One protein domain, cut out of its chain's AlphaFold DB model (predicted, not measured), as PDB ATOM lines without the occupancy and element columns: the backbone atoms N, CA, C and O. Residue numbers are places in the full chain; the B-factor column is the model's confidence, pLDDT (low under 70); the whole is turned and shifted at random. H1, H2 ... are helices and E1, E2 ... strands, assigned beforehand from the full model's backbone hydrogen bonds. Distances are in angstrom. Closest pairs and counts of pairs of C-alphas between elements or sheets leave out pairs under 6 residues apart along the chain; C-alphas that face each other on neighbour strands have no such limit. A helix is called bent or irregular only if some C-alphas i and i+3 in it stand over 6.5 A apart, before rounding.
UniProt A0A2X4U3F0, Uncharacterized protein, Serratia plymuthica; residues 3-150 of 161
ATOM      1  N   GLN A   3      17.236 -47.526  52.794       68.12
ATOM      2  CA  GLN A   3      17.714 -46.984  51.516       68.12
ATOM      3  C   GLN A   3      18.356 -45.590  51.638       68.12
ATOM      4  O   GLN A   3      19.054 -45.170  50.739       68.12
ATOM      5  N   LEU A   4      18.172 -44.856  52.737       81.38
ATOM      6  CA  LEU A   4      18.885 -43.587  52.941       81.38
ATOM      7  C   LEU A   4      20.181 -43.776  53.725       81.38
ATOM      8  O   LEU A   4      21.067 -42.946  53.605       81.38
ATOM      9  N   ALA A   5      20.331 -44.871  54.474       82.12
ATOM     10  CA  ALA A   5      21.485 -45.096  55.348       82.12
ATOM     11  C   ALA A   5      22.825 -45.223  54.599       82.12
ATOM     12  O   ALA A   5      23.879 -45.011  55.188       82.12
ATOM     13  N   HIS A   6      22.803 -45.557  53.303       84.69
ATOM     14  CA  HIS A   6      24.014 -45.569  52.477       84.69
ATOM     15  C   HIS A   6      24.384 -44.178  51.932       84.69
ATOM     16  O   HIS A   6      25.523 -43.970  51.517       84.69
ATOM     17  N   ILE A   7      23.454 -43.217  51.967       86.88
ATOM     18  CA  ILE A   7      23.621 -41.855  51.432       86.88
ATOM     19  C   ILE A   7      23.800 -40.836  52.556       86.88
ATOM     20  O   ILE A   7      24.678 -39.981  52.479       86.88
ATOM     21  N   VAL A   8      22.982 -40.946  53.598       88.19
ATOM     22  CA  VAL A   8      22.902 -40.036  54.739       88.19
ATOM     23  C   VAL A   8      23.419 -40.734  55.986       88.19
ATOM     24  O   VAL A   8      23.023 -41.864  56.282       88.19
ATOM     25  N   ASP A   9      24.251 -40.040  56.756       89.69
ATOM     26  CA  ASP A   9      24.629 -40.482  58.095       89.69
ATOM     27  C   ASP A   9      23.465 -40.251  59.068       89.69
ATOM     28  O   ASP A   9      23.349 -39.211  59.721       89.69
ATOM     29  N   LEU A  10      22.582 -41.246  59.152       87.19
ATOM     30  CA  LEU A  10      21.429 -41.243  60.053       87.19
ATOM     31  C   LEU A  10      21.818 -41.371  61.532       87.19
ATOM     32  O   LEU A  10      20.972 -41.130  62.391       87.19
ATOM     33  N   SER A  11      23.066 -41.744  61.839       86.88
ATOM     34  CA  SER A  11      23.555 -41.804  63.218       86.88
ATOM     35  C   SER A  11      23.889 -40.409  63.744       86.88
ATOM     36  O   SER A  11      23.513 -40.062  64.863       86.88
ATOM     37  N   ALA A  12      24.519 -39.582  62.908       86.50
ATOM     38  CA  ALA A  12      24.819 -38.189  63.221       86.50
ATOM     39  C   ALA A  12      23.617 -37.259  62.976       86.50
ATOM     40  O   ALA A  12      23.445 -36.268  63.684       86.50
ATOM     41  N   ASN A  13      22.785 -37.574  61.980       89.62
ATOM     42  CA  ASN A  13      21.645 -36.764  61.554       89.62
ATOM     43  C   ASN A  13      20.377 -37.633  61.463       89.62
ATOM     44  O   ASN A  13      19.966 -38.011  60.359       89.62
ATOM     45  N   PRO A  14      19.735 -37.971  62.598       91.06
ATOM     46  CA  PRO A  14      18.542 -38.810  62.618       91.06
ATOM     47  C   PRO A  14      17.320 -38.024  62.121       91.06
ATOM     48  O   PRO A  14      16.468 -37.598  62.891       91.06
ATOM     49  N   ILE A  15      17.213 -37.836  60.805       90.62
ATOM     50  CA  ILE A  15      16.149 -37.044  60.164       90.62
ATOM     51  C   ILE A  15      14.728 -37.568  60.428       90.62
ATOM     52  O   ILE A  15      13.770 -36.821  60.259       90.62
ATOM     53  N   GLY A  16      14.581 -38.833  60.834       88.19
ATOM     54  CA  GLY A  16      13.299 -39.430  61.226       88.19
ATOM     55  C   GLY A  16      12.942 -39.259  62.706       88.19
ATOM     56  O   GLY A  16      11.862 -39.676  63.111       88.19
ATOM     57  N   ASP A  17      13.832 -38.685  63.518       92.31
ATOM     58  CA  ASP A  17      13.593 -38.437  64.939       92.31
ATOM     59  C   ASP A  17      12.910 -37.078  65.146       92.31
ATOM     60  O   ASP A  17      13.427 -36.030  64.750       92.31
ATOM     61  N   ALA A  18      11.751 -37.084  65.805       91.75
ATOM     62  CA  ALA A  18      10.966 -35.872  66.037       91.75
ATOM     63  C   ALA A  18      11.705 -34.856  66.927       91.75
ATOM     64  O   ALA A  18      11.603 -33.647  66.714       91.75
ATOM     65  N   ALA A  19      12.494 -35.322  67.903       93.31
ATOM     66  CA  ALA A  19      13.259 -34.423  68.760       93.31
ATOM     67  C   ALA A  19      14.392 -33.738  67.979       93.31
ATOM     68  O   ALA A  19      14.684 -32.564  68.209       93.31
ATOM     69  N   PHE A  20      15.028 -34.441  67.040       92.88
ATOM     70  CA  PHE A  20      16.006 -33.871  66.119       92.88
ATOM     71  C   PHE A  20      15.374 -32.840  65.186       92.88
ATOM     72  O   PHE A  20      15.893 -31.730  65.090       92.88
ATOM     73  N   GLN A  21      14.226 -33.155  64.583       93.69
ATOM     74  CA  GLN A  21      13.466 -32.212  63.754       93.69
ATOM     75  C   GLN A  21      13.136 -30.921  64.516       93.69
ATOM     76  O   GLN A  21      13.413 -29.830  64.017       93.69
ATOM     77  N   ALA A  22      12.651 -31.029  65.756       92.44
ATOM     78  CA  ALA A  22      12.353 -29.870  66.598       92.44
ATOM     79  C   ALA A  22      13.602 -29.015  66.896       92.44
ATOM     80  O   ALA A  22      13.542 -27.787  66.839       92.44
ATOM     81  N   ARG A  23      14.759 -29.643  67.158       93.06
ATOM     82  CA  ARG A  23      16.037 -28.922  67.344       93.06
ATOM     83  C   ARG A  23      16.495 -28.218  66.067       93.06
ATOM     84  O   ARG A  23      16.966 -27.081  66.127       93.06
ATOM     85  N   CYS A  24      16.367 -28.885  64.922       92.31
ATOM     86  CA  CYS A  24      16.684 -28.314  63.617       92.31
ATOM     87  C   CYS A  24      15.810 -27.096  63.322       92.31
ATOM     88  O   CYS A  24      16.345 -26.055  62.946       92.31
ATOM     89  N   LYS A  25      14.503 -27.202  63.572       91.06
ATOM     90  CA  LYS A  25      13.568 -26.087  63.445       91.06
ATOM     91  C   LYS A  25      13.945 -24.921  64.356       91.06
ATOM     92  O   LYS A  25      14.135 -23.818  63.866       91.06
ATOM     93  N   ALA A  26      14.151 -25.157  65.651       92.25
ATOM     94  CA  ALA A  26      14.523 -24.090  66.584       92.25
ATOM     95  C   ALA A  26      15.822 -23.373  66.168       92.25
ATOM     96  O   ALA A  26      15.950 -22.155  66.308       92.25
ATOM     97  N   THR A  27      16.782 -24.124  65.616       91.94
ATOM     98  CA  THR A  27      18.021 -23.559  65.064       91.94
ATOM     99  C   THR A  27      17.736 -22.699  63.838       91.94
ATOM    100  O   THR A  27      18.265 -21.594  63.742       91.94
ATOM    101  N   LEU A  28      16.896 -23.184  62.920       91.31
ATOM    102  CA  LEU A  28      16.503 -22.446  61.724       91.31
ATOM    103  C   LEU A  28      15.761 -21.151  62.084       91.31
ATOM    104  O   LEU A  28      16.124 -20.100  61.569       91.31
ATOM    105  N   ASP A  29      14.812 -21.208  63.018       89.19
ATOM    106  CA  ASP A  29      14.040 -20.050  63.482       89.19
ATOM    107  C   ASP A  29      14.938 -18.997  64.155       89.19
ATOM    108  O   ASP A  29      14.731 -17.795  63.997       89.19
ATOM    109  N   THR A  30      15.973 -19.435  64.882       91.00
ATOM    110  CA  THR A  30      16.882 -18.533  65.612       91.00
ATOM    111  C   THR A  30      17.977 -17.947  64.717       91.00
ATOM    112  O   THR A  30      18.309 -16.768  64.826       91.00
ATOM    113  N   ALA A  31      18.590 -18.769  63.862       88.31
ATOM    114  CA  ALA A  31      19.779 -18.401  63.090       88.31
ATOM    115  C   ALA A  31      19.477 -18.053  61.622       88.31
ATOM    116  O   ALA A  31      20.371 -17.595  60.909       88.31
ATOM    117  N   GLY A  32      18.259 -18.318  61.142       85.38
ATOM    118  CA  GLY A  32      17.863 -18.184  59.737       85.38
ATOM    119  C   GLY A  32      18.501 -19.219  58.800       85.38
ATOM    120  O   GLY A  32      18.248 -19.201  57.597       85.38
ATOM    121  N   ALA A  33      19.341 -20.116  59.325       85.50
ATOM    122  CA  ALA A  33      20.017 -21.154  58.562       85.50
ATOM    123  C   ALA A  33      20.266 -22.402  59.418       85.50
ATOM    124  O   ALA A  33      20.559 -22.316  60.611       85.50
ATOM    125  N   LEU A  34      20.219 -23.569  58.775       86.75
ATOM    126  CA  LEU A  34      20.513 -24.860  59.385       86.75
ATOM    127  C   LEU A  34      21.749 -25.483  58.728       86.75
ATOM    128  O   LEU A  34      21.819 -25.605  57.506       86.75
ATOM    129  N   VAL A  35      22.713 -25.918  59.544       87.88
ATOM    130  CA  VAL A  35      23.927 -26.603  59.074       87.88
ATOM    131  C   VAL A  35      23.940 -28.038  59.590       87.88
ATOM    132  O   VAL A  35      24.199 -28.276  60.768       87.88
ATOM    133  N   LEU A  36      23.721 -28.996  58.689       87.38
ATOM    134  CA  LEU A  36      23.820 -30.430  58.972       87.38
ATOM    135  C   LEU A  36      25.235 -30.921  58.644       87.38
ATOM    136  O   LEU A  36      25.594 -31.143  57.486       87.38
ATOM    137  N   ARG A  37      26.083 -31.029  59.670       86.81
ATOM    138  CA  ARG A  37      27.475 -31.473  59.503       86.81
ATOM    139  C   ARG A  37      27.522 -32.985  59.300       86.81
ATOM    140  O   ARG A  37      26.811 -33.722  59.973       86.81
ATOM    141  N   GLY A  38      28.379 -33.434  58.380       85.56
ATOM    142  CA  GLY A  38      28.528 -34.863  58.084       85.56
ATOM    143  C   GLY A  38      27.243 -35.502  57.557       85.56
ATOM    144  O   GLY A  38      27.020 -36.679  57.780       85.56
ATOM    145  N   PHE A  39      26.376 -34.719  56.907       88.88
ATOM    146  CA  PHE A  39      25.070 -35.209  56.479       88.88
ATOM    147  C   PHE A  39      25.177 -36.366  55.482       88.88
ATOM    148  O   PHE A  39      24.493 -37.368  55.638       88.88
ATOM    149  N   LEU A  40      26.055 -36.245  54.483       87.56
ATOM    150  CA  LEU A  40      26.322 -37.319  53.528       87.56
ATOM    151  C   LEU A  40      27.391 -38.274  54.062       87.56
ATOM    152  O   LEU A  40      28.394 -37.833  54.630       87.56
ATOM    153  N   THR A  41      27.223 -39.568  53.795       89.44
ATOM    154  CA  THR A  41      28.268 -40.567  54.037       89.44
ATOM    155  C   THR A  41      29.496 -40.272  53.170       89.44
ATOM    156  O   THR A  41      29.398 -39.691  52.086       89.44
ATOM    157  N   ALA A  42      30.680 -40.704  53.618       87.50
ATOM    158  CA  ALA A  42      31.917 -40.504  52.859       87.50
ATOM    159  C   ALA A  42      31.853 -41.131  51.452       87.50
ATOM    160  O   ALA A  42      32.353 -40.542  50.494       87.50
ATOM    161  N   ALA A  43      31.199 -42.291  51.325       84.25
ATOM    162  CA  ALA A  43      31.001 -42.972  50.049       84.25
ATOM    163  C   ALA A  43      30.101 -42.163  49.105       84.25
ATOM    164  O   ALA A  43      30.500 -41.881  47.978       84.25
ATOM    165  N   ALA A  44      28.934 -41.711  49.578       84.12
ATOM    166  CA  ALA A  44      28.029 -40.907  48.761       84.12
ATOM    167  C   ALA A  44      28.656 -39.566  48.366       84.12
ATOM    168  O   ALA A  44      28.543 -39.143  47.218       84.12
ATOM    169  N   LEU A  45      29.384 -38.922  49.282       84.31
ATOM    170  CA  LEU A  45      30.119 -37.697  48.982       84.31
ATOM    171  C   LEU A  45      31.201 -37.923  47.915       84.31
ATOM    172  O   LEU A  45      31.379 -37.071  47.047       84.31
ATOM    173  N   ALA A  46      31.923 -39.046  47.960       81.50
ATOM    174  CA  ALA A  46      32.922 -39.382  46.949       81.50
ATOM    175  C   ALA A  46      32.285 -39.572  45.565       81.50
ATOM    176  O   ALA A  46      32.775 -38.988  44.599       81.50
ATOM    177  N   THR A  47      31.162 -40.292  45.485       81.38
ATOM    178  CA  THR A  47      30.397 -40.463  44.241       81.38
ATOM    179  C   THR A  47      29.925 -39.124  43.684       81.38
ATOM    180  O   THR A  47      30.194 -38.823  42.529       81.38
ATOM    181  N   VAL A  48      29.326 -38.261  44.508       80.75
ATOM    182  CA  VAL A  48      28.863 -36.930  44.071       80.75
ATOM    183  C   VAL A  48      30.019 -36.058  43.569       80.75
ATOM    184  O   VAL A  48      29.869 -35.300  42.610       80.75
ATOM    185  N   ARG A  49      31.197 -36.150  44.198       78.12
ATOM    186  CA  ARG A  49      32.393 -35.431  43.735       78.12
ATOM    187  C   ARG A  49      32.903 -35.970  42.404       78.12
ATOM    188  O   ARG A  49      33.343 -35.165  41.587       78.12
ATOM    189  N   LEU A  50      32.852 -37.285  42.199       77.75
ATOM    190  CA  LEU A  50      33.223 -37.913  40.935       77.75
ATOM    191  C   LEU A  50      32.253 -37.500  39.824       77.75
ATOM    192  O   LEU A  50      32.705 -36.959  38.823       77.75
ATOM    193  N   GLU A  51      30.943 -37.616  40.053       76.69
ATOM    194  CA  GLU A  51      29.898 -37.179  39.115       76.69
ATOM    195  C   GLU A  51      30.075 -35.705  38.727       76.69
ATOM    196  O   GLU A  51      29.998 -35.343  37.553       76.69
ATOM    197  N   GLY A  52      30.360 -34.838  39.703       71.88
ATOM    198  CA  GLY A  52      30.618 -33.423  39.448       71.88
ATOM    199  C   GLY A  52      31.912 -33.163  38.670       71.88
ATOM    200  O   GLY A  52      31.967 -32.221  37.882       71.88
ATOM    201  N   ALA A  53      32.953 -33.974  38.872       74.81
ATOM    202  CA  ALA A  53      34.210 -33.863  38.134       74.81
ATOM    203  C   ALA A  53      34.062 -34.368  36.693       74.81
ATOM    204  O   ALA A  53      34.507 -33.697  35.762       74.81
ATOM    205  N   GLU A  54      33.393 -35.502  36.503       74.44
ATOM    206  CA  GLU A  54      33.123 -36.092  35.192       74.44
ATOM    207  C   GLU A  54      32.254 -35.166  34.348       74.44
ATOM    208  O   GLU A  54      32.587 -34.926  33.195       74.44
ATOM    209  N   ASN A  55      31.239 -34.534  34.939       68.00
ATOM    210  CA  ASN A  55      30.345 -33.600  34.248       68.00
ATOM    211  C   ASN A  55      30.810 -32.133  34.322       68.00
ATOM    212  O   ASN A  55      30.110 -31.221  33.885       68.00
ATOM    213  N   SER A  56      32.024 -31.873  34.825       64.50
ATOM    214  CA  SER A  56      32.577 -30.512  34.934       64.50
ATOM    215  C   SER A  56      32.782 -29.822  33.582       64.50
ATOM    216  O   SER A  56      32.837 -28.593  33.532       64.50
ATOM    217  N   HIS A  57      32.880 -30.598  32.499       63.88
ATOM    218  CA  HIS A  57      32.977 -30.109  31.124       63.88
ATOM    219  C   HIS A  57      31.628 -29.618  30.572       63.88
ATOM    220  O   HIS A  57      31.613 -28.742  29.713       63.88
ATOM    221  N   ALA A  58      30.514 -30.149  31.085       60.31
ATOM    222  CA  ALA A  58      29.156 -29.702  30.775       60.31
ATOM    223  C   ALA A  58      28.703 -28.545  31.686       60.31
ATOM    224  O   ALA A  58      27.697 -27.887  31.424       60.31
ATOM    225  N   ALA A  59      29.458 -28.261  32.755       58.44
ATOM    226  CA  ALA A  59      29.118 -27.206  33.693       58.44
ATOM    227  C   ALA A  59      29.142 -25.829  33.015       58.44
ATOM    228  O   ALA A  59      30.155 -25.382  32.472       58.44
ATOM    229  N   PHE A  60      28.028 -25.108  33.117       53.53
ATOM    230  CA  PHE A  60      27.975 -23.717  32.702       53.53
ATOM    231  C   PHE A  60      28.679 -22.857  33.755       53.53
ATOM    232  O   PHE A  60      28.210 -22.737  34.893       53.53
ATOM    233  N   TYR A  61      29.816 -22.264  33.386       56.09
ATOM    234  CA  TYR A  61      30.581 -21.377  34.259       56.09
ATOM    235  C   TYR A  61      30.160 -19.924  34.048       56.09
ATOM    236  O   TYR A  61      30.557 -19.275  33.081       56.09
ATOM    237  N   ALA A  62      29.392 -19.387  34.994       50.88
ATOM    238  CA  ALA A  62      29.061 -17.970  35.037       50.88
ATOM    239  C   ALA A  62      29.975 -17.254  36.039       50.88
ATOM    240  O   ALA A  62      29.920 -17.504  37.249       50.88
ATOM    241  N   ALA A  63      30.812 -16.341  35.544       55.41
ATOM    242  CA  ALA A  63      31.523 -15.378  36.376       55.41
ATOM    243  C   ALA A  63      30.714 -14.077  36.421       55.41
ATOM    244  O   ALA A  63      30.502 -13.437  35.395       55.41
ATOM    245  N   SER A  64      30.254 -13.685  37.608       58.72
ATOM    246  CA  SER A  64      29.512 -12.435  37.801       58.72
ATOM    247  C   SER A  64      30.213 -11.556  38.828       58.72
ATOM    248  O   SER A  64      30.584 -12.015  39.915       58.72
ATOM    249  N   LYS A  65      30.377 -10.279  38.473       65.81
ATOM    250  CA  LYS A  65      30.714  -9.205  39.408       65.81
ATOM    251  C   LYS A  65      29.410  -8.583  39.879       65.81
ATOM    252  O   LYS A  65      28.674  -8.027  39.069       65.81
ATOM    253  N   HIS A  66      29.124  -8.677  41.170       69.69
ATOM    254  CA  HIS A  66      27.906  -8.113  41.741       69.69
ATOM    255  C   HIS A  66      28.181  -7.504  43.116       69.69
ATOM    256  O   HIS A  66      29.097  -7.925  43.820       69.69
ATOM    257  N   ASN A  67      27.403  -6.493  43.495       73.81
ATOM    258  CA  ASN A  67      27.320  -6.047  44.886       73.81
ATOM    259  C   ASN A  67      26.274  -6.891  45.636       73.81
ATOM    260  O   ASN A  67      25.511  -7.643  45.025       73.81
ATOM    261  N   VAL A  68      26.207  -6.740  46.961       75.62
ATOM    262  CA  VAL A  68      25.237  -7.452  47.821       75.62
ATOM    263  C   VAL A  68      23.783  -7.235  47.379       75.62
ATOM    264  O   VAL A  68      22.936  -8.094  47.598       75.62
ATOM    265  N   TYR A  69      23.494  -6.112  46.722       74.88
ATOM    266  CA  TYR A  69      22.144  -5.740  46.304       74.88
ATOM    267  C   TYR A  69      21.801  -6.137  44.864       74.88
ATOM    268  O   TYR A  69      20.694  -5.839  44.423       74.88
ATOM    269  N   LEU A  70      22.724  -6.767  44.126       76.12
ATOM    270  CA  LEU A  70      22.576  -7.105  42.704       76.12
ATOM    271  C   LEU A  70      22.160  -5.904  41.825       76.12
ATOM    272  O   LEU A  70      21.451  -6.063  40.834       76.12
ATOM    273  N   LYS A  71      22.584  -4.688  42.194       72.25
ATOM    274  CA  LYS A  71      22.259  -3.432  41.495       72.25
ATOM    275  C   LYS A  71      23.491  -2.828  40.816       72.25
ATOM    276  O   LYS A  71      24.609  -3.146  41.222       72.25
ATOM    277  N   PRO A  72      23.323  -1.923  39.835       75.44
ATOM    278  CA  PRO A  72      24.421  -1.078  39.375       75.44
ATOM    279  C   PRO A  72      25.058  -0.307  40.540       75.44
ATOM    280  O   PRO A  72      24.401  -0.044  41.553       75.44
ATOM    281  N   GLN A  73      26.340   0.029  40.397       76.19
ATOM    282  CA  GLN A  73      27.030   0.890  41.356       76.19
ATOM    283  C   GLN A  73      26.400   2.286  41.362       76.19
ATOM    284  O   GLN A  73      25.828   2.732  40.370       76.19
ATOM    285  N   ASP A  74      26.488   2.945  42.507       81.25
ATOM    286  CA  ASP A  74      25.958   4.278  42.736       81.25
ATOM    287  C   ASP A  74      27.125   5.253  42.901       81.25
ATOM    288  O   ASP A  74      27.824   5.217  43.911       81.25
ATOM    289  N   GLU A  75      27.356   6.103  41.903       82.00
ATOM    290  CA  GLU A  75      28.481   7.051  41.890       82.00
ATOM    291  C   GLU A  75      28.386   8.111  42.999       82.00
ATOM    292  O   GLU A  75      29.385   8.748  43.325       82.00
ATOM    293  N   SER A  76      27.215   8.270  43.628       85.56
ATOM    294  CA  SER A  76      27.042   9.157  44.782       85.56
ATOM    295  C   SER A  76      27.607   8.589  46.091       85.56
ATOM    296  O   SER A  76      27.688   9.309  47.086       85.56
ATOM    297  N   LEU A  77      28.006   7.310  46.111       82.81
ATOM    298  CA  LEU A  77      28.510   6.625  47.301       82.81
ATOM    299  C   LEU A  77      29.993   6.235  47.164       82.81
ATOM    300  O   LEU A  77      30.457   5.902  46.072       82.81
ATOM    301  N   PRO A  78      30.746   6.181  48.278       82.94
ATOM    302  CA  PRO A  78      32.117   5.674  48.290       82.94
ATOM    303  C   PRO A  78      32.235   4.240  47.750       82.94
ATOM    304  O   PRO A  78      31.304   3.438  47.852       82.94
ATOM    305  N   ALA A  79      33.401   3.888  47.203       76.50
ATOM    306  CA  ALA A  79      33.644   2.567  46.611       76.50
ATOM    307  C   ALA A  79      33.615   1.407  47.631       76.50
ATOM    308  O   ALA A  79      33.339   0.265  47.261       76.50
ATOM    309  N   ASP A  80      33.887   1.684  48.907       79.00
ATOM    310  CA  ASP A  80      33.888   0.706  50.002       79.00
ATOM    311  C   ASP A  80      32.498   0.476  50.622       79.00
ATOM    312  O   ASP A  80      32.302  -0.498  51.357       79.00
ATOM    313  N   HIS A  81      31.514   1.312  50.276       80.50
ATOM    314  CA  HIS A  81      30.134   1.161  50.710       80.50
ATOM    315  C   HIS A  81      29.573  -0.190  50.238       80.50
ATOM    316  O   HIS A  81      29.844  -0.633  49.120       80.50
ATOM    317  N   ALA A  82      28.718  -0.839  51.039       75.12
ATOM    318  CA  ALA A  82      28.144  -2.158  50.719       75.12
ATOM    319  C   ALA A  82      27.438  -2.212  49.344       75.12
ATOM    320  O   ALA A  82      27.337  -3.267  48.719       75.12
ATOM    321  N   ARG A  83      26.981  -1.049  48.860       75.06
ATOM    322  CA  ARG A  83      26.368  -0.855  47.539       75.06
ATOM    323  C   ARG A  83      27.362  -0.791  46.380       75.06
ATOM    324  O   ARG A  83      26.996  -1.156  45.273       75.06
ATOM    325  N   ASN A  84      28.606  -0.397  46.611       80.12
ATOM    326  CA  ASN A  84      29.617  -0.289  45.556       80.12
ATOM    327  C   ASN A  84      30.703  -1.354  45.648       80.12
ATOM    328  O   ASN A  84      31.388  -1.609  44.654       80.12
ATOM    329  N   ARG A  85      30.801  -2.036  46.792       78.75
ATOM    330  CA  ARG A  85      31.705  -3.157  47.002       78.75
ATOM    331  C   ARG A  85      31.307  -4.342  46.125       78.75
ATOM    332  O   ARG A  85      30.324  -5.035  46.388       78.75
ATOM    333  N   GLN A  86      32.102  -4.586  45.090       70.31
ATOM    334  CA  GLN A  86      31.906  -5.713  44.187       70.31
ATOM    335  C   GLN A  86      32.509  -6.994  44.766       70.31
ATOM    336  O   GLN A  86      33.646  -7.022  45.238       70.31
ATOM    337  N   VAL A  87      31.746  -8.077  44.677       67.81
ATOM    338  CA  VAL A  87      32.175  -9.442  44.956       67.81
ATOM    339  C   VAL A  87      32.234 -10.188  43.630       67.81
ATOM    340  O   VAL A  87      31.301 -10.147  42.826       67.81
ATOM    341  N   VAL A  88      33.355 -10.868  43.392       66.38
ATOM    342  CA  VAL A  88      33.503 -11.774  42.252       66.38
ATOM    343  C   VAL A  88      33.098 -13.168  42.710       66.38
ATOM    344  O   VAL A  88      33.726 -13.738  43.608       66.38
ATOM    345  N   SER A  89      32.061 -13.723  42.088       55.84
ATOM    346  CA  SER A  89      31.697 -15.129  42.257       55.84
ATOM    347  C   SER A  89      31.784 -15.852  40.925       55.84
ATOM    348  O   SER A  89      31.243 -15.366  39.927       55.84
ATOM    349  N   SER A  90      32.389 -17.035  40.931       51.88
ATOM    350  CA  SER A  90      32.246 -18.001  39.846       51.88
ATOM    351  C   SER A  90      31.335 -19.128  40.315       51.88
ATOM    352  O   SER A  90      31.606 -19.751  41.350       51.88
ATOM    353  N   LYS A  91      30.267 -19.380  39.562       57.62
ATOM    354  CA  LYS A  91      29.357 -20.508  39.770       57.62
ATOM    355  C   LYS A  91      29.511 -21.446  38.580       57.62
ATOM    356  O   LYS A  91      29.332 -21.002  37.450       57.62
ATOM    357  N   GLY A  92      29.880 -22.697  38.833       54.00
ATOM    358  CA  GLY A  92      29.745 -23.775  37.857       54.00
ATOM    359  C   GLY A  92      28.479 -24.542  38.194       54.00
ATOM    360  O   GLY A  92      28.396 -25.061  39.307       54.00
ATOM    361  N   CYS A  93      27.497 -24.574  37.296       58.91
ATOM    362  CA  CYS A  93      26.254 -25.313  37.512       58.91
ATOM    363  C   CYS A  93      26.101 -26.406  36.446       58.91
ATOM    364  O   CYS A  93      26.210 -26.123  35.255       58.91
ATOM    365  N   ILE A  94      25.867 -27.637  36.900       61.28
ATOM    366  CA  ILE A  94      25.513 -28.801  36.074       61.28
ATOM    367  C   ILE A  94      23.996 -28.948  36.150       61.28
ATOM    368  O   ILE A  94      23.446 -28.889  37.254       61.28
ATOM    369  N   THR A  95      23.318 -29.066  35.012       59.31
ATOM    370  CA  THR A  95      21.853 -29.133  34.935       59.31
ATOM    371  C   THR A  95      21.333 -30.550  35.211       59.31
ATOM    372  O   THR A  95      22.070 -31.524  35.125       59.31
ATOM    373  N   ASP A  96      20.062 -30.668  35.610       58.28
ATOM    374  CA  ASP A  96      19.427 -31.926  36.048       58.28
ATOM    375  C   ASP A  96      19.425 -33.028  34.975       58.28
ATOM    376  O   ASP A  96      19.421 -34.217  35.300       58.28
ATOM    377  N   GLU A  97      19.430 -32.639  33.698       59.38
ATOM    378  CA  GLU A  97      19.590 -33.551  32.562       59.38
ATOM    379  C   GLU A  97      20.957 -34.256  32.528       59.38
ATOM    380  O   GLU A  97      21.032 -35.398  32.075       59.38
ATOM    381  N   ASP A  98      21.997 -33.622  33.071       61.50
ATOM    382  CA  ASP A  98      23.372 -34.134  33.090       61.50
ATOM    383  C   ASP A  98      23.701 -34.881  34.396       61.50
ATOM    384  O   ASP A  98      24.797 -35.421  34.560       61.50
ATOM    385  N   ILE A  99      22.758 -34.936  35.346       65.88
ATOM    386  CA  ILE A  99      22.902 -35.724  36.574       65.88
ATOM    387  C   ILE A  99      22.441 -37.163  36.291       65.88
ATOM    388  O   ILE A  99      21.279 -37.369  35.923       65.88
ATOM    389  N   PRO A 100      23.296 -38.179  36.516       69.94
ATOM    390  CA  PRO A 100      22.917 -39.574  36.331       69.94
ATOM    391  C   PRO A 100      21.647 -39.938  37.109       69.94
ATOM    392  O   PRO A 100      21.477 -39.558  38.270       69.94
ATOM    393  N   ALA A 101      20.764 -40.736  36.501       69.00
ATOM    394  CA  ALA A 101      19.520 -41.175  37.140       69.00
ATOM    395  C   ALA A 101      19.760 -41.947  38.453       69.00
ATOM    396  O   ALA A 101      18.911 -41.933  39.342       69.00
ATOM    397  N   GLN A 102      20.922 -42.590  38.584       71.56
ATOM    398  CA  GLN A 102      21.362 -43.329  39.767       71.56
ATOM    399  C   GLN A 102      22.186 -42.472  40.746       71.56
ATOM    400  O   GLN A 102      22.774 -43.022  41.677       71.56
ATOM    401  N   SER A 103      22.237 -41.148  40.564       78.94
ATOM    402  CA  SER A 103      22.999 -40.274  41.457       78.94
ATOM    403  C   SER A 103      22.475 -40.373  42.898       78.94
ATOM    404  O   SER A 103      21.254 -40.328  43.129       78.94
ATOM    405  N   PRO A 104      23.368 -40.446  43.904       82.31
ATOM    406  CA  PRO A 104      22.977 -40.393  45.308       82.31
ATOM    407  C   PRO A 104      22.157 -39.144  45.650       82.31
ATOM    408  O   PRO A 104      21.274 -39.206  46.505       82.31
ATOM    409  N   LEU A 105      22.394 -38.016  44.967       81.25
ATOM    410  CA  LEU A 105      21.617 -36.793  45.180       81.25
ATOM    411  C   LEU A 105      20.185 -36.935  44.674       81.25
ATOM    412  O   LEU A 105      19.258 -36.586  45.399       81.25
ATOM    413  N   ARG A 106      19.990 -37.484  43.469       80.69
ATOM    414  CA  ARG A 106      18.656 -37.762  42.914       80.69
ATOM    415  C   ARG A 106      17.865 -38.651  43.875       80.69
ATOM    416  O   ARG A 106      16.778 -38.287  44.313       80.69
ATOM    417  N   THR A 107      18.495 -39.744  44.310       84.81
ATOM    418  CA  THR A 107      17.923 -40.679  45.287       84.81
ATOM    419  C   THR A 107      17.554 -39.988  46.604       84.81
ATOM    420  O   THR A 107      16.484 -40.248  47.148       84.81
ATOM    421  N   LEU A 108      18.404 -39.095  47.118       86.25
ATOM    422  CA  LEU A 108      18.141 -38.339  48.344       86.25
ATOM    423  C   LEU A 108      16.942 -37.389  48.200       86.25
ATOM    424  O   LEU A 108      16.073 -37.378  49.070       86.25
ATOM    425  N   TYR A 109      16.892 -36.595  47.129       82.44
ATOM    426  CA  TYR A 109      15.833 -35.601  46.919       82.44
ATOM    427  C   TYR A 109      14.467 -36.230  46.625       82.44
ATOM    428  O   TYR A 109      13.443 -35.661  47.009       82.44
ATOM    429  N   ASP A 110      14.449 -37.401  45.989       83.62
ATOM    430  CA  ASP A 110      13.216 -38.136  45.705       83.62
ATOM    431  C   ASP A 110      12.761 -39.003  46.898       83.62
ATOM    432  O   ASP A 110      11.629 -39.491  46.927       83.62
ATOM    433  N   ALA A 111      13.600 -39.174  47.928       86.56
ATOM    434  CA  ALA A 111      13.257 -39.971  49.096       86.56
ATOM    435  C   ALA A 111      12.225 -39.270  49.997       86.56
ATOM    436  O   ALA A 111      12.480 -38.216  50.584       86.56
ATOM    437  N   GLN A 112      11.080 -39.929  50.203       87.25
ATOM    438  CA  GLN A 112      10.000 -39.431  51.062       87.25
ATOM    439  C   GLN A 112      10.460 -39.041  52.482       87.25
ATOM    440  O   GLN A 112      10.143 -37.931  52.895       87.25
ATOM    441  N   PRO A 113      11.287 -39.836  53.199       88.06
ATOM    442  CA  PRO A 113      11.718 -39.468  54.551       88.06
ATOM    443  C   PRO A 113      12.523 -38.163  54.612       88.06
ATOM    444  O   PRO A 113      12.504 -37.473  55.627       88.06
ATOM    445  N   PHE A 114      13.244 -37.820  53.540       88.00
ATOM    446  CA  PHE A 114      13.972 -36.558  53.465       88.00
ATOM    447  C   PHE A 114      13.027 -35.381  53.199       88.00
ATOM    448  O   PHE A 114      13.169 -34.327  53.817       88.00
ATOM    449  N   ARG A 115      12.018 -35.570  52.341       87.81
ATOM    450  CA  ARG A 115      10.970 -34.564  52.106       87.81
ATOM    451  C   ARG A 115      10.153 -34.297  53.369       87.81
ATOM    452  O   ARG A 115       9.927 -33.137  53.689       87.81
ATOM    453  N   ASP A 116       9.787 -35.343  54.106       87.88
ATOM    454  CA  ASP A 116       9.048 -35.227  55.368       87.88
ATOM    455  C   ASP A 116       9.858 -34.461  56.420       87.88
ATOM    456  O   ASP A 116       9.329 -33.576  57.091       87.88
ATOM    457  N   PHE A 117      11.163 -34.742  56.520       89.62
ATOM    458  CA  PHE A 117      12.078 -33.988  57.376       89.62
ATOM    459  C   PHE A 117      12.101 -32.496  57.019       89.62
ATOM    460  O   PHE A 117      12.006 -31.649  57.906       89.62
ATOM    461  N   LEU A 118      12.209 -32.162  55.731       89.31
ATOM    462  CA  LEU A 118      12.205 -30.769  55.292       89.31
ATOM    463  C   LEU A 118      10.859 -30.085  55.568       89.31
ATOM    464  O   LEU A 118      10.865 -28.961  56.058       89.31
ATOM    465  N   CYS A 119       9.728 -30.755  55.323       88.12
ATOM    466  CA  CYS A 119       8.401 -30.249  55.691       88.12
ATOM    467  C   CYS A 119       8.313 -29.948  57.195       88.12
ATOM    468  O   CYS A 119       7.869 -28.870  57.583       88.12
ATOM    469  N   ALA A 120       8.798 -30.861  58.043       88.19
ATOM    470  CA  ALA A 120       8.777 -30.695  59.494       88.19
ATOM    471  C   ALA A 120       9.648 -29.522  59.975       88.19
ATOM    472  O   ALA A 120       9.261 -28.797  60.888       88.19
ATOM    473  N   VAL A 121      10.821 -29.323  59.368       89.38
ATOM    474  CA  VAL A 121      11.743 -28.239  59.749       89.38
ATOM    475  C   VAL A 121      11.287 -26.879  59.214       89.38
ATOM    476  O   VAL A 121      11.475 -25.876  59.899       89.38
ATOM    477  N   LEU A 122      10.698 -26.841  58.015       87.31
ATOM    478  CA  LEU A 122      10.246 -25.610  57.356       87.31
ATOM    479  C   LEU A 122       8.806 -25.211  57.717       87.31
ATOM    480  O   LEU A 122       8.378 -24.139  57.314       87.31
ATOM    481  N   GLU A 123       8.073 -26.054  58.453       85.69
ATOM    482  CA  GLU A 123       6.627 -25.909  58.709       85.69
ATOM    483  C   GLU A 123       5.774 -25.842  57.433       85.69
ATOM    484  O   GLU A 123       4.735 -25.188  57.379       85.69
ATOM    485  N   GLU A 124       6.195 -26.575  56.406       85.12
ATOM    486  CA  GLU A 124       5.487 -26.652  55.131       85.12
ATOM    487  C   GLU A 124       4.641 -27.922  55.048       85.12
ATOM    488  O   GLU A 124       5.046 -29.002  55.479       85.12
ATOM    489  N   GLN A 125       3.454 -27.814  54.447       75.50
ATOM    490  CA  GLN A 125       2.531 -28.951  54.319       75.50
ATOM    491  C   GLN A 125       3.020 -29.963  53.278       75.50
ATOM    492  O   GLN A 125       2.847 -31.172  53.438       75.50
ATOM    493  N   GLN A 126       3.627 -29.476  52.195       77.75
ATOM    494  CA  GLN A 126       4.130 -30.316  51.121       77.75
ATOM    495  C   GLN A 126       5.234 -29.609  50.339       77.75
ATOM    496  O   GLN A 126       5.093 -28.463  49.925       77.75
ATOM    497  N   LEU A 127       6.309 -30.342  50.047       77.31
ATOM    498  CA  LEU A 127       7.306 -29.916  49.074       77.31
ATOM    499  C   LEU A 127       6.924 -30.386  47.678       77.31
ATOM    500  O   LEU A 127       6.823 -31.592  47.434       77.31
ATOM    501  N   TYR A 128       6.779 -29.453  46.746       72.12
ATOM    502  CA  TYR A 128       6.569 -29.777  45.341       72.12
ATOM    503  C   TYR A 128       7.916 -29.935  44.631       72.12
ATOM    504  O   TYR A 128       8.790 -29.073  44.774       72.12
ATOM    505  N   PRO A 129       8.114 -31.018  43.856       66.19
ATOM    506  CA  PRO A 129       9.204 -31.070  42.900       66.19
ATOM    507  C   PRO A 129       9.127 -29.848  41.992       66.19
ATOM    508  O   PRO A 129       8.038 -29.410  41.615       66.19
ATOM    509  N   TYR A 130      10.285 -29.304  41.632       57.38
ATOM    510  CA  TYR A 130      10.316 -28.205  40.683       57.38
ATOM    511  C   TYR A 130       9.683 -28.669  39.364       57.38
ATOM    512  O   TYR A 130      10.011 -29.747  38.867       57.38
ATOM    513  N   ALA A 131       8.741 -27.885  38.833       40.00
ATOM    514  CA  ALA A 131       8.036 -28.243  37.611       40.00
ATOM    515  C   ALA A 131       9.014 -28.402  36.435       40.00
ATOM    516  O   ALA A 131       9.979 -27.642  36.296       40.00
ATOM    517  N   ILE A 132       8.721 -29.389  35.586       36.19
ATOM    518  CA  ILE A 132       9.410 -29.681  34.325       36.19
ATOM    519  C   ILE A 132       9.523 -28.386  33.509       36.19
ATOM    520  O   ILE A 132       8.521 -27.855  33.034       36.19
ATOM    521  N   GLY A 133      10.740 -27.845  33.417       42.31
ATOM    522  CA  GLY A 133      11.029 -26.553  32.778       42.31
ATOM    523  C   GLY A 133      11.915 -25.614  33.604       42.31
ATOM    524  O   GLY A 133      12.510 -24.697  33.043       42.31
ATOM    525  N   CYS A 134      12.076 -25.854  34.907       37.75
ATOM    526  CA  CYS A 134      13.069 -25.160  35.729       37.75
ATOM    527  C   CYS A 134      14.078 -26.151  36.314       37.75
ATOM    528  O   CYS A 134      13.724 -27.153  36.931       37.75
ATOM    529  N   ARG A 135      15.354 -25.864  36.060       41.81
ATOM    530  CA  ARG A 135      16.464 -26.809  36.169       41.81
ATOM    531  C   ARG A 135      16.875 -26.991  37.632       41.81
ATOM    532  O   ARG A 135      17.211 -26.011  38.296       41.81
ATOM    533  N   ARG A 136      16.902 -28.233  38.131       45.03
ATOM    534  CA  ARG A 136      17.717 -28.565  39.313       45.03
ATOM    535  C   ARG A 136      19.182 -28.466  38.894       45.03
ATOM    536  O   ARG A 136      19.523 -28.758  37.749       45.03
ATOM    537  N   SER A 137      20.041 -27.970  39.773       45.88
ATOM    538  CA  SER A 137      21.446 -27.780  39.431       45.88
ATOM    539  C   SER A 137      22.347 -28.145  40.593       45.88
ATOM    540  O   SER A 137      22.143 -27.682  41.717       45.88
ATOM    541  N   ILE A 138      23.381 -28.935  40.320       50.53
ATOM    542  CA  ILE A 138      24.527 -29.023  41.221       50.53
ATOM    543  C   ILE A 138      25.371 -27.793  40.922       50.53
ATOM    544  O   ILE A 138      25.982 -27.704  39.859       50.53
ATOM    545  N   CYS A 139      25.389 -26.832  41.842       44.38
ATOM    546  CA  CYS A 139      26.232 -25.653  41.710       44.38
ATOM    547  C   CYS A 139      27.453 -25.774  42.627       44.38
ATOM    548  O   CYS A 139      27.351 -25.952  43.838       44.38
ATOM    549  N   THR A 140      28.644 -25.650  42.055       46.44
ATOM    550  CA  THR A 140      29.862 -25.390  42.820       46.44
ATOM    551  C   THR A 140      30.088 -23.884  42.820       46.44
ATOM    552  O   THR A 140      30.194 -23.254  41.766       46.44
ATOM    553  N   THR A 141      30.105 -23.272  44.005       38.62
ATOM    554  CA  THR A 141      30.313 -21.827  44.133       38.62
ATOM    555  C   THR A 141      31.693 -21.574  44.721       38.62
ATOM    556  O   THR A 141      32.005 -21.976  45.842       38.62
ATOM    557  N   ARG A 142      32.543 -20.875  43.970       36.28
ATOM    558  CA  ARG A 142      33.825 -20.380  44.475       36.28
ATOM    559  C   ARG A 142      33.708 -18.872  44.667       36.28
ATOM    560  O   ARG A 142      33.497 -18.130  43.707       36.28
ATOM    561  N   ILE A 143      33.844 -18.424  45.913       38.62
ATOM    562  CA  ILE A 143      33.923 -17.003  46.273       38.62
ATOM    563  C   ILE A 143      35.284 -16.777  46.930       38.62
ATOM    564  O   ILE A 143      35.625 -17.442  47.909       38.62
ATOM    565  N   ALA A 144      36.070 -15.849  46.376       34.38
ATOM    566  CA  ALA A 144      37.341 -15.389  46.946       34.38
ATOM    567  C   ALA A 144      38.315 -16.520  47.368       34.38
ATOM    568  O   ALA A 144      38.865 -16.503  48.466       34.38
ATOM    569  N   GLY A 145      38.504 -17.536  46.513       31.45
ATOM    570  CA  GLY A 145      39.486 -18.610  46.735       31.45
ATOM    571  C   GLY A 145      39.078 -19.706  47.729       31.45
ATOM    572  O   GLY A 145      39.819 -20.672  47.894       31.45
ATOM    573  N   ARG A 146      37.896 -19.621  48.354       30.61
ATOM    574  CA  ARG A 146      37.333 -20.702  49.177       30.61
ATOM    575  C   ARG A 146      36.332 -21.514  48.351       30.61
ATOM    576  O   ARG A 146      35.403 -20.949  47.775       30.61
ATOM    577  N   ASN A 147      36.532 -22.832  48.274       30.81
ATOM    578  CA  ASN A 147      35.593 -23.746  47.619       30.81
ATOM    579  C   ASN A 147      34.402 -23.991  48.551       30.81
ATOM    580  O   ASN A 147      34.571 -24.593  49.610       30.81
ATOM    581  N   TRP A 148      33.211 -23.557  48.145       28.77
ATOM    582  CA  TRP A 148      31.956 -23.925  48.790       28.77
ATOM    583  C   TRP A 148      31.174 -24.822  47.825       28.77
ATOM    584  O   TRP A 148      30.722 -24.388  46.764       28.77
ATOM    585  N   ALA A 149      31.025 -26.099  48.174       32.59
ATOM    586  CA  ALA A 149      30.015 -26.940  47.546       32.59
ATOM    587  C   ALA A 149      28.683 -26.602  48.223       32.59
ATOM    588  O   ALA A 149      28.423 -27.034  49.342       32.59
ATOM    589  N   GLY A 150      27.896 -25.741  47.587       33.78
ATOM    590  CA  GLY A 150      26.570 -25.357  48.051       33.78
ATOM    591  C   GLY A 150      25.591 -25.590  46.918       33.78
ATOM    592  O   GLY A 150      25.718 -24.961  45.873       33.78
TER     593      GLY A 150
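AT A GLANCE: This is residues 3 to 150 of the 161 residues of an uncharacterized protein of Serratia plymuthica (UniProt A0A2X4U3F0). A twisted sheet of four strands has one helix, H2, lying across one of its faces, while the other face has no named helix on it. From H2 a loose succession of helices leads away from the sheet: H3 meets H2, H4 follows H3, and H1 packs on H4, with the long loop of residues 67 to 86 at the far end of the E1 and E2 hairpin. The printed part has 148 residues in the order H1 H2 E1 E2 H3 H4 E3 E4; the sheet runs E1 E2 E3 E4, antiparallel throughout, and the class is mixed, helices and strands. The whole is loose, with a radius of gyration of the C-alphas of 18.4 A and spans of 55 by 39 by 30 A.

HOW THE PARTS SIT: Start at H1, residues 18 to 31, and look across to H4, residues 112 to 122: they touch, closest at the C-alphas of Lys 25 and Val 121, 4.6 A apart, the same way at a steep tilt of 43 degrees. Go on to H2, residues 42 to 57, which is apart from H1 and irregular, with C-alphas 54 and 57 7.2 A apart. With residues 44 to 48 alone it touches H3, residues 104 to 110, about perpendicular at 83 degrees; the closest C-alphas, of Ala 44 and Pro 104, are 6.1 A apart. H3 and H4 are close but not clearly touching, the C-alphas of Leu 108 and Phe 114 being 6.8 A apart. Next find the hairpin of E1, residues 60 to 66, and E2, residues 87 to 95, where N 62 and O 91 are 2.9 A apart, within hydrogen-bond range. E3, residues 137 to 143, is the antiparallel neighbour of E2, with N 140 and O 92 at 2.8 A, and forms a hairpin with E4, residues 146 to 149, with N 148 and O 141 at 3.0 A. H2 is on this sheet, making two layers, a helix on one face of a sheet, at a height over the sheet of 9.8 A; it runs across the strands, at 87 degrees to E3 on the local plane. Every O i to N i+4 pair is within hydrogen-bond range in H1, H3 and H4, and 11 of 12 are in H2.

IN THESE COORDINATES: Find C-alpha 18 at (10.966, -35.872, 66.037), where H1 begins its 19.8 A. H2 starts at (31.917, -40.504, 52.859) and spans 24.1 A; E1 spans 18.0 A, E2 24.4 A, H3 10.0 A, H4 15.2 A and E3 17.9 A. E4, 9.8 A long, ends at C-alpha 149, (30.015, -26.940, 47.546).

THE WHOLE: The two C-alphas farthest apart, of Gln 3 and Ser 76, are 57.3 A apart, and the printed part has no cut. The long links are E1 to E2 and H4 to E3. The mean pLDDT of the printed part is 73.2; look for values under 70 at residue 3 and residues 55 to 66, 87 to 101 and 129 to 150.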